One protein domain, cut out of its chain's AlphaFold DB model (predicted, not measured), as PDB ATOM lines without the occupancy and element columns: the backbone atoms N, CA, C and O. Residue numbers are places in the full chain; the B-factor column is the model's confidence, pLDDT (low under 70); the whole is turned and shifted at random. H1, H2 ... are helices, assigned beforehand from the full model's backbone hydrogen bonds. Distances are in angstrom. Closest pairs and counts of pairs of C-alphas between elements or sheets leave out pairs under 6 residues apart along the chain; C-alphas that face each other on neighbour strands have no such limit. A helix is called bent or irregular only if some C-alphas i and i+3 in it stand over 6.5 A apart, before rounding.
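This is residues 150 to 228 of the 466 residues of an uncharacterized protein of Gammaproteobacteria bacterium RIFCSPHIGHO2_12_FULL_37_14 (UniProt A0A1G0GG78). The bent helix H2 makes an L, and H3 lies opposite its second arm, H2b, so that H2a, H2b and H3 make a loose three-sided U. H1 covers one side of this U and H4 the other. The printed part has 79 residues, with four named helices in the order H1, H2, H3, H4 and no named strand: an all helix domain. It is compact, with a radius of gyration of the C-alphas of 11.8 A and spans of 32 by 24 by 21 A.

H2, residues 171 to 190, was assigned as one helix by its hydrogen bonds but is bent, with C-alphas 180 and 183 8.2 A apart. Its arms are H2a, residues 171 to 180, 14.9 A, and H2b, residues 183 to 190, 10.9 A. H1, residues 157 to 166, measures 14.5 A and begins at C-alpha 157 (272.637, 289.091, 470.257). H3, residues 202 to 212, measures 15.4 A. H4, residues 215 to 222, measures 12.1 A and ends at C-alpha 222 (260.357, 296.688, 462.913). H2a and H4 are irregular: C-alphas 177 and 180 are 6.6 A apart, 216 and 219 7.0 A.

H2a and H2b stand about perpendicular, at 73 degrees. H2b touches H1, the closest C-alphas being Leu 188 and Ala 157, 5.2 A. H1 touches H3 at Ser 164 and Ser 212, closest C-alphas 5.3 A, at a steep tilt of 44 degrees, the same way. H4 is close to H3 but not clearly touching, with closest C-alphas Arg 218 and Leu 210 at 5.8 A. H1 and H4 are apart, as are H2a and H3. Every O i to N i+4 pair is within hydrogen-bond range in H1, H2b and H3, against 5 of 6 in H2a and 2 of 4 in H4.

The C-alphas farthest apart, of Glu 172 and Pro 198, are 33.7 A apart. The printed part has no cut. The link from H2 to H3 is long, 11 residues, and residues 193 to 200 have pLDDT under 70.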
ATOM      1  N   LEU A 150     272.308 276.104 473.678       93.25
ATOM      2  CA  LEU A 150     270.866 275.917 473.641       93.25
ATOM      3  C   LEU A 150     270.125 277.264 473.671       93.25
ATOM      4  O   LEU A 150     270.667 278.258 474.162       93.25
ATOM      5  N   PRO A 151     268.872 277.320 473.181       93.12
ATOM      6  CA  PRO A 151     268.134 278.576 473.069       93.12
ATOM      7  C   PRO A 151     267.997 279.343 474.395       93.12
ATOM      8  O   PRO A 151     268.172 280.557 474.427       93.12
ATOM      9  N   HIS A 152     267.762 278.644 475.510       90.31
ATOM     10  CA  HIS A 152     267.635 279.262 476.837       90.31
ATOM     11  C   HIS A 152     268.969 279.796 477.397       90.31
ATOM     12  O   HIS A 152     268.973 280.578 478.344       90.31
ATOM     13  N   GLN A 153     270.109 279.408 476.813       92.06
ATOM     14  CA  GLN A 153     271.442 279.817 477.268       92.06
ATOM     15  C   GLN A 153     271.922 281.121 476.616       92.06
ATOM     16  O   GLN A 153     272.973 281.642 477.018       92.06
ATOM     17  N   ILE A 154     271.195 281.640 475.621       92.00
ATOM     18  CA  ILE A 154     271.509 282.889 474.921       92.00
ATOM     19  C   ILE A 154     271.515 284.046 475.926       92.00
ATOM     20  O   ILE A 154     270.587 284.205 476.708       92.00
ATOM     21  N   LYS A 155     272.572 284.856 475.893       90.19
ATOM     22  CA  LYS A 155     272.756 286.072 476.699       90.19
ATOM     23  C   LYS A 155     273.080 287.308 475.865       90.19
ATOM     24  O   LYS A 155     272.918 288.420 476.354       90.19
ATOM     25  N   LYS A 156     273.582 287.134 474.639       90.38
ATOM     26  CA  LYS A 156     273.987 288.229 473.742       90.38
ATOM     27  C   LYS A 156     273.401 288.052 472.344       90.38
ATOM     28  O   LYS A 156     273.290 286.929 471.860       90.38
ATOM     29  N   ALA A 157     273.144 289.149 471.633       90.44
ATOM     30  CA  ALA A 157     272.637 289.091 470.257       90.44
ATOM     31  C   ALA A 157     273.568 288.322 469.304       90.44
ATOM     32  O   ALA A 157     273.096 287.571 468.459       90.44
ATOM     33  N   ARG A 158     274.894 288.417 469.485       88.50
ATOM     34  CA  ARG A 158     275.868 287.630 468.700       88.50
ATOM     35  C   ARG A 158     275.666 286.115 468.817       88.50
ATOM     36  O   ARG A 158     275.934 285.381 467.870       88.50
ATOM     37  N   GLU A 159     275.220 285.647 469.982       91.12
ATOM     38  CA  GLU A 159     274.943 284.230 470.228       91.12
ATOM     39  C   GLU A 159     273.663 283.821 469.493       91.12
ATOM     40  O   GLU A 159     273.641 282.779 468.841       91.12
ATOM     41  N   TRP A 160     272.649 284.696 469.493       94.00
ATOM     42  CA  TRP A 160     271.464 284.522 468.655       94.00
ATOM     43  C   TRP A 160     271.806 284.506 467.163       94.00
ATOM     44  O   TRP A 160     271.372 283.593 466.470       94.00
ATOM     45  N   TYR A 161     272.620 285.439 466.657       92.19
ATOM     46  CA  TYR A 161     273.013 285.447 465.241       92.19
ATOM     47  C   TYR A 161     273.627 284.114 464.819       92.19
ATOM     48  O   TYR A 161     273.241 283.562 463.792       92.19
ATOM     49  N   ARG A 162     274.519 283.562 465.648       89.69
ATOM     50  CA  ARG A 162     275.147 282.262 465.401       89.69
ATOM     51  C   ARG A 162     274.133 281.113 465.395       89.69
ATOM     52  O   ARG A 162     274.174 280.292 464.492       89.69
ATOM     53  N   ILE A 163     273.216 281.056 466.358       92.00
ATOM     54  CA  ILE A 163     272.170 280.017 466.378       92.00
ATOM     55  C   ILE A 163     271.236 280.163 465.172       92.00
ATOM     56  O   ILE A 163     270.924 279.191 464.486       92.00
ATOM     57  N   SER A 164     270.812 281.390 464.880       94.00
ATOM     58  CA  SER A 164     269.902 281.683 463.778       94.00
ATOM     59  C   SER A 164     270.504 281.351 462.411       94.00
ATOM     60  O   SER A 164     269.761 280.961 461.511       94.00
ATOM     61  N   SER A 165     271.831 281.462 462.255       91.81
ATOM     62  CA  SER A 165     272.514 281.116 461.009       91.81
ATOM     63  C   SER A 165     272.559 279.607 460.778       91.81
ATOM     64  O   SER A 165     272.452 279.182 459.631       91.81
ATOM     65  N   TYR A 166     272.597 278.787 461.836       91.19
ATOM     66  CA  TYR A 166     272.431 277.333 461.710       91.19
ATOM     67  C   TYR A 166     271.048 276.962 461.172       91.19
ATOM     68  O   TYR A 166     270.901 275.972 460.470       91.19
ATOM     69  N   LEU A 167     270.030 277.772 461.461       91.94
ATOM     70  CA  LEU A 167     268.641 277.515 461.075       91.94
ATOM     71  C   LEU A 167     268.206 278.286 459.819       91.94
ATOM     72  O   LEU A 167     267.031 278.271 459.464       91.94
ATOM     73  N   GLN A 168     269.124 278.966 459.127       86.12
ATOM     74  CA  GLN A 168     268.763 279.883 458.038       86.12
ATOM     75  C   GLN A 168     268.118 279.196 456.824       86.12
ATOM     76  O   GLN A 168     267.384 279.844 456.077       86.12
ATOM     77  N   THR A 169     268.384 277.903 456.622       85.06
ATOM     78  CA  THR A 169     267.840 277.110 455.509       85.06
ATOM     79  C   THR A 169     266.415 276.617 455.768       85.06
ATOM     80  O   THR A 169     265.748 276.177 454.836       85.06
ATOM     81  N   ASN A 170     265.910 276.726 457.003       90.00
ATOM     82  CA  ASN A 170     264.570 276.283 457.373       90.00
ATOM     83  C   ASN A 170     263.889 277.300 458.305       90.00
ATOM     84  O   ASN A 170     264.099 277.311 459.520       90.00
ATOM     85  N   ASP A 171     263.048 278.151 457.713       91.62
ATOM     86  CA  ASP A 171     262.381 279.246 458.424       91.62
ATOM     87  C   ASP A 171     261.403 278.752 459.499       91.62
ATOM     88  O   ASP A 171     261.297 279.381 460.547       91.62
ATOM     89  N   GLU A 172     260.750 277.604 459.287       93.00
ATOM     90  CA  GLU A 172     259.814 277.004 460.247       93.00
ATOM     91  C   GLU A 172     260.532 276.558 461.523       93.00
ATOM     92  O   GLU A 172     260.111 276.886 462.631       93.00
ATOM     93  N   LYS A 173     261.670 275.867 461.381       91.19
ATOM     94  CA  LYS A 173     262.508 275.477 462.525       91.19
ATOM     95  C   LYS A 173     263.058 276.696 463.250       91.19
ATOM     96  O   LYS A 173     263.102 276.720 464.480       91.19
ATOM     97  N   ARG A 174     263.470 277.717 462.498       94.88
ATOM     98  CA  ARG A 174     263.936 278.978 463.075       94.88
ATOM     99  C   ARG A 174     262.831 279.678 463.862       94.88
ATOM    100  O   ARG A 174     263.105 280.163 464.956       94.88
ATOM    101  N   ASP A 175     261.602 279.699 463.346       95.75
ATOM    102  CA  ASP A 175     260.448 280.271 464.049       95.75
ATOM    103  C   ASP A 175     260.094 279.462 465.300       95.75
ATOM    104  O   ASP A 175     259.862 280.056 466.347       95.75
ATOM    105  N   ALA A 176     260.164 278.130 465.249       93.56
ATOM    106  CA  ALA A 176     259.921 277.272 466.411       93.56
ATOM    107  C   ALA A 176     260.887 277.553 467.579       93.56
ATOM    108  O   ALA A 176     260.485 277.496 468.739       93.56
ATOM    109  N   VAL A 177     262.148 277.899 467.284       94.19
ATOM    110  CA  VAL A 177     263.135 278.312 468.300       94.19
ATOM    111  C   VAL A 177     262.927 279.761 468.741       94.19
ATOM    112  O   VAL A 177     263.031 280.073 469.927       94.19
ATOM    113  N   TYR A 178     262.638 280.656 467.798       96.00
ATOM    114  CA  TYR A 178     262.462 282.082 468.065       96.00
ATOM    115  C   TYR A 178     261.202 282.376 468.886       96.00
ATOM    116  O   TYR A 178     261.258 283.157 469.833       96.00
ATOM    117  N   GLN A 179     260.065 281.772 468.539       95.62
ATOM    118  CA  GLN A 179     258.749 282.074 469.102       95.62
ATOM    119  C   GLN A 179     258.704 282.061 470.641       95.62
ATOM    120  O   GLN A 179     258.244 283.065 471.196       95.62
ATOM    121  N   PRO A 180     259.179 281.016 471.354       95.56
ATOM    122  CA  PRO A 180     259.157 281.001 472.821       95.56
ATOM    123  C   PRO A 180     260.077 282.056 473.452       95.56
ATOM    124  O   PRO A 180     259.886 282.427 474.607       95.56
ATOM    125  N   LEU A 181     261.058 282.562 472.702       95.44
ATOM    126  CA  LEU A 181     262.058 283.524 473.163       95.44
ATOM    127  C   LEU A 181     261.875 284.919 472.551       95.44
ATOM    128  O   LEU A 181     262.733 285.779 472.738       95.44
ATOM    129  N   SER A 182     260.785 285.173 471.824       95.50
ATOM    130  CA  SER A 182     260.687 286.324 470.917       95.50
ATOM    131  C   SER A 182     260.870 287.666 471.628       95.50
ATOM    132  O   SER A 182     261.631 288.509 471.156       95.50
ATOM    133  N   ALA A 183     260.256 287.853 472.801       94.75
ATOM    134  CA  ALA A 183     260.412 289.062 473.611       94.75
ATOM    135  C   ALA A 183     261.866 289.270 474.066       94.75
ATOM    136  O   ALA A 183     262.391 290.381 473.985       94.75
ATOM    137  N   TYR A 184     262.526 288.194 474.497       95.56
ATOM    138  CA  TYR A 184     263.909 288.228 474.959       95.56
ATOM    139  C   TYR A 184     264.894 288.471 473.811       95.56
ATOM    140  O   TYR A 184     265.751 289.344 473.906       95.56
ATOM    141  N   ILE A 185     264.739 287.763 472.690       95.69
ATOM    142  CA  ILE A 185     265.576 287.946 471.502       95.69
ATOM    143  C   ILE A 185     265.392 289.354 470.942       95.69
ATOM    144  O   ILE A 185     266.382 290.027 470.684       95.69
ATOM    145  N   ASN A 186     264.157 289.842 470.805       95.06
ATOM    146  CA  ASN A 186     263.913 291.203 470.323       95.06
ATOM    147  C   ASN A 186     264.616 292.233 471.203       95.06
ATOM    148  O   ASN A 186     265.264 293.132 470.668       95.06
ATOM    149  N   ARG A 187     264.547 292.048 472.528       93.69
ATOM    150  CA  ARG A 187     265.297 292.843 473.496       93.69
ATOM    151  C   ARG A 187     266.793 292.827 473.222       93.69
ATOM    152  O   ARG A 187     267.375 293.889 473.035       93.69
ATOM    153  N   LEU A 188     267.393 291.647 473.099       92.69
ATOM    154  CA  LEU A 188     268.813 291.524 472.773       92.69
ATOM    155  C   LEU A 188     269.185 292.212 471.454       92.69
ATOM    156  O   LEU A 188     270.252 292.807 471.367       92.69
ATOM    157  N   LEU A 189     268.337 292.122 470.428       92.31
ATOM    158  CA  LEU A 189     268.626 292.659 469.099       92.31
ATOM    159  C   LEU A 189     268.592 294.193 469.041       92.31
ATOM    160  O   LEU A 189     269.351 294.763 468.255       92.31
ATOM    161  N   TYR A 190     267.733 294.858 469.825       85.94
ATOM    162  CA  TYR A 190     267.702 296.329 469.877       85.94
ATOM    163  C   TYR A 190     268.618 296.911 470.964       85.94
ATOM    164  O   TYR A 190     269.112 298.018 470.784       85.94
ATOM    165  N   GLU A 191     268.873 296.188 472.063       85.00
ATOM    166  CA  GLU A 191     269.842 296.573 473.111       85.00
ATOM    167  C   GLU A 191     271.282 296.208 472.739       85.00
ATOM    168  O   GLU A 191     272.175 296.353 473.564       85.00
ATOM    169  N   ASN A 192     271.510 295.675 471.535       73.88
ATOM    170  CA  ASN A 192     272.787 295.101 471.141       73.88
ATOM    171  C   ASN A 192     273.920 296.135 471.243       73.88
ATOM    172  O   ASN A 192     274.097 296.962 470.347       73.88
ATOM    173  N   ASP A 193     274.688 296.056 472.332       57.25
ATOM    174  CA  ASP A 193     275.906 296.830 472.517       57.25
ATOM    175  C   ASP A 193     276.886 296.484 471.393       57.25
ATOM    176  O   ASP A 193     277.130 295.316 471.074       57.25
ATOM    177  N   PHE A 194     277.421 297.527 470.764       59.62
ATOM    178  CA  PHE A 194     278.147 297.529 469.493       59.62
ATOM    179  C   PHE A 194     279.508 296.797 469.498       59.62
ATOM    180  O   PHE A 194     280.363 297.069 468.657       59.62
ATOM    181  N   ASP A 195     279.706 295.821 470.387       54.66
ATOM    182  CA  ASP A 195     280.937 295.057 470.628       54.66
ATOM    183  C   ASP A 195     281.515 294.360 469.377       54.66
ATOM    184  O   ASP A 195     282.640 293.860 469.409       54.66
ATOM    185  N   CYS A 196     280.758 294.256 468.278       50.34
ATOM    186  CA  CYS A 196     281.160 293.526 467.071       50.34
ATOM    187  C   CYS A 196     281.647 294.401 465.905       50.34
ATOM    188  O   CYS A 196     282.155 293.833 464.938       50.34
ATOM    189  N   PHE A 197     281.528 295.734 465.960       54.50
ATOM    190  CA  PHE A 197     281.931 296.593 464.840       54.50
ATOM    191  C   PHE A 197     282.694 297.839 465.309       54.50
ATOM    192  O   PHE A 197     282.171 298.591 466.126       54.50
ATOM    193  N   PRO A 198     283.890 298.122 464.753       56.53
ATOM    194  CA  PRO A 198     284.652 299.325 465.102       56.53
ATOM    195  C   PRO A 198     283.931 300.626 464.702       56.53
ATOM    196  O   PRO A 198     284.210 301.674 465.272       56.53
ATOM    197  N   PHE A 199     282.980 300.547 463.761       60.94
ATOM    198  CA  PHE A 199     282.082 301.634 463.370       60.94
ATOM    199  C   PHE A 199     280.686 301.052 463.111       60.94
ATOM    200  O   PHE A 199     280.480 300.410 462.077       60.94
ATOM    201  N   PRO A 200     279.725 301.196 464.035       68.06
ATOM    202  CA  PRO A 200     278.397 300.645 463.832       68.06
ATOM    203  C   PRO A 200     277.667 301.444 462.753       68.06
ATOM    204  O   PRO A 200     277.318 302.600 462.960       68.06
ATOM    205  N   ILE A 201     277.438 300.824 461.593       84.31
ATOM    206  CA  ILE A 201     276.526 301.353 460.575       84.31
ATOM    207  C   ILE A 201     275.121 300.871 460.964       84.31
ATOM    208  O   ILE A 201     274.856 299.670 460.836       84.31
ATOM    209  N   PRO A 202     274.213 301.743 461.449       87.81
ATOM    210  CA  PRO A 202     272.922 301.311 461.990       87.81
ATOM    211  C   PRO A 202     272.095 300.490 460.996       87.81
ATOM    212  O   PRO A 202     271.493 299.482 461.372       87.81
ATOM    213  N   SER A 203     272.112 300.867 459.714       88.06
ATOM    214  CA  SER A 203     271.387 300.158 458.655       88.06
ATOM    215  C   SER A 203     271.884 298.725 458.444       88.06
ATOM    216  O   SER A 203     271.077 297.832 458.198       88.06
ATOM    217  N   LEU A 204     273.189 298.479 458.604       88.31
ATOM    218  CA  LEU A 204     273.778 297.141 458.522       88.31
ATOM    219  C   LEU A 204     273.382 296.281 459.726       88.31
ATOM    220  O   LEU A 204     273.127 295.085 459.583       88.31
ATOM    221  N   ILE A 205     273.300 296.887 460.912       88.75
ATOM    222  CA  ILE A 205     272.838 296.203 462.126       88.75
ATOM    223  C   ILE A 205     271.379 295.785 461.963       88.75
ATOM    224  O   ILE A 205     271.039 294.637 462.251       88.75
ATOM    225  N   LEU A 206     270.531 296.671 461.432       92.31
ATOM    226  CA  LEU A 206     269.151 296.325 461.107       92.31
ATOM    227  C   LEU A 206     269.084 295.175 460.095       92.31
ATOM    228  O   LEU A 206     268.364 294.212 460.347       92.31
ATOM    229  N   SER A 207     269.875 295.211 459.020       92.75
ATOM    230  CA  SER A 207     269.944 294.107 458.051       92.75
ATOM    231  C   SER A 207     270.299 292.777 458.721       92.75
ATOM    232  O   SER A 207     269.618 291.776 458.499       92.75
ATOM    233  N   ASN A 208     271.306 292.757 459.598       91.56
ATOM    234  CA  ASN A 208     271.702 291.552 460.333       91.56
ATOM    235  C   ASN A 208     270.606 291.071 461.297       91.56
ATOM    236  O   ASN A 208     270.309 289.875 461.347       91.56
ATOM    237  N   ASN A 209     269.953 291.995 462.008       94.06
ATOM    238  CA  ASN A 209     268.802 291.694 462.858       94.06
ATOM    239  C   ASN A 209     267.693 291.030 462.041       94.06
ATOM    240  O   ASN A 209     267.254 289.933 462.381       94.06
ATOM    241  N   LEU A 210     267.296 291.636 460.920       95.12
ATOM    242  CA  LEU A 210     266.264 291.097 460.037       95.12
ATOM    243  C   LEU A 210     266.655 289.724 459.484       95.12
ATOM    244  O   LEU A 210     265.837 288.807 459.502       95.12
ATOM    245  N   LEU A 211     267.898 289.549 459.035       93.94
ATOM    246  CA  LEU A 211     268.390 288.271 458.520       93.94
ATOM    247  C   LEU A 211     268.327 287.155 459.564       93.94
ATOM    248  O   LEU A 211     267.941 286.041 459.203       93.94
ATOM    249  N   SER A 212     268.626 287.462 460.829       95.00
ATOM    250  CA  SER A 212     268.571 286.507 461.945       95.00
ATOM    251  C   SER A 212     267.150 286.079 462.326       95.00
ATOM    252  O   SER A 212     266.949 285.003 462.883       95.00
ATOM    253  N   LEU A 213     266.147 286.900 462.012       96.62
ATOM    254  CA  LEU A 213     264.754 286.638 462.360       96.62
ATOM    255  C   LEU A 213     264.051 285.774 461.302       96.62
ATOM    256  O   LEU A 213     264.334 285.940 460.102       96.62
ATOM    257  N   PRO A 214     263.088 284.923 461.718       96.50
ATOM    258  CA  PRO A 214     262.178 284.247 460.798       96.50
ATOM    259  C   PRO A 214     261.476 285.241 459.872       96.50
ATOM    260  O   PRO A 214     261.155 286.363 460.284       96.50
ATOM    261  N   ARG A 215     261.247 284.871 458.607       94.69
ATOM    262  CA  ARG A 215     260.789 285.819 457.576       94.69
ATOM    263  C   ARG A 215     259.451 286.461 457.942       94.69
ATOM    264  O   ARG A 215     259.323 287.677 457.829       94.69
ATOM    265  N   ASN A 216     258.515 285.669 458.453       94.31
ATOM    266  CA  ASN A 216     257.189 286.095 458.924       94.31
ATOM    267  C   ASN A 216     257.215 286.978 460.194       94.31
ATOM    268  O   ASN A 216     256.196 287.566 460.552       94.31
ATOM    269  N   ARG A 217     258.352 287.093 460.898       96.00
ATOM    270  CA  ARG A 217     258.490 287.902 462.128       96.00
ATOM    271  C   ARG A 217     259.136 289.264 461.897       96.00
ATOM    272  O   ARG A 217     259.014 290.149 462.743       96.00
ATOM    273  N   ARG A 218     259.780 289.466 460.746       96.50
ATOM    274  CA  ARG A 218     260.533 290.691 460.413       96.50
ATOM    275  C   ARG A 218     259.669 291.949 460.486       96.50
ATOM    276  O   ARG A 218     260.099 292.942 461.067       96.50
ATOM    277  N   LEU A 219     258.442 291.896 459.960       95.81
ATOM    278  CA  LEU A 219     257.517 293.035 459.992       95.81
ATOM    279  C   LEU A 219     257.065 293.384 461.420       95.81
ATOM    280  O   LEU A 219     256.931 294.556 461.759       95.81
ATOM    281  N   ALA A 220     256.844 292.382 462.272       95.25
ATOM    282  CA  ALA A 220     256.484 292.612 463.669       95.25
ATOM    283  C   ALA A 220     257.645 293.239 464.454       95.25
ATOM    284  O   ALA A 220     257.423 294.156 465.241       95.25
ATOM    285  N   PHE A 221     258.878 292.797 464.190       95.75
ATOM    286  CA  PHE A 221     260.078 293.343 464.817       95.75
ATOM    287  C   PHE A 221     260.254 294.834 464.523       95.75
ATOM    288  O   PHE A 221     260.366 295.619 465.455       95.75
ATOM    289  N   ILE A 222     260.190 295.261 463.258       94.69
ATOM    290  CA  ILE A 222     260.357 296.688 462.913       94.69
ATOM    291  C   ILE A 222     259.258 297.606 463.460       94.69
ATOM    292  O   ILE A 222     259.440 298.815 463.504       94.69
ATOM    293  N   ARG A 223     258.105 297.047 463.844       94.00
ATOM    294  CA  ARG A 223     256.992 297.796 464.440       94.00
ATOM    295  C   ARG A 223     257.174 298.014 465.941       94.00
ATOM    296  O   ARG A 223     256.346 298.689 466.549       94.00
ATOM    297  N   LEU A 224     258.223 297.449 466.541       92.69
ATOM    298  CA  LEU A 224     258.557 297.698 467.934       92.69
ATOM    299  C   LEU A 224     258.882 299.189 468.132       92.69
ATOM    300  O   LEU A 224     259.715 299.721 467.399       92.69
ATOM    301  N   PRO A 225     258.286 299.870 469.131       89.12
ATOM    302  CA  PRO A 225     258.497 301.304 469.368       89.12
ATOM    303  C   PRO A 225     259.960 301.712 469.587       89.12
ATOM    304  O   PRO A 225     260.322 302.867 469.382       89.12
ATOM    305  N   GLN A 226     260.795 300.770 470.025       89.62
ATOM    306  CA  GLN A 226     262.225 300.960 470.249       89.62
ATOM    307  C   GLN A 226     262.997 301.140 468.935       89.62
ATOM    308  O   GLN A 226     264.072 301.739 468.933       89.62
ATOM    309  N   ILE A 227     262.463 300.645 467.814       89.69
ATOM    310  CA  ILE A 227     263.121 300.705 466.511       89.69
ATOM    311  C   ILE A 227     262.714 301.987 465.800       89.69
ATOM    312  O   ILE A 227     261.649 302.103 465.199       89.69
ATOM    313  N   LYS A 228     263.614 302.963 465.824       89.75
ATOM    314  CA  LYS A 228     263.419 304.236 465.138       89.75
ATOM    315  C   LYS A 228     263.957 304.167 463.712       89.75
ATOM    316  O   LYS A 228     265.072 304.602 463.436       89.75
TER     317      LYS A 228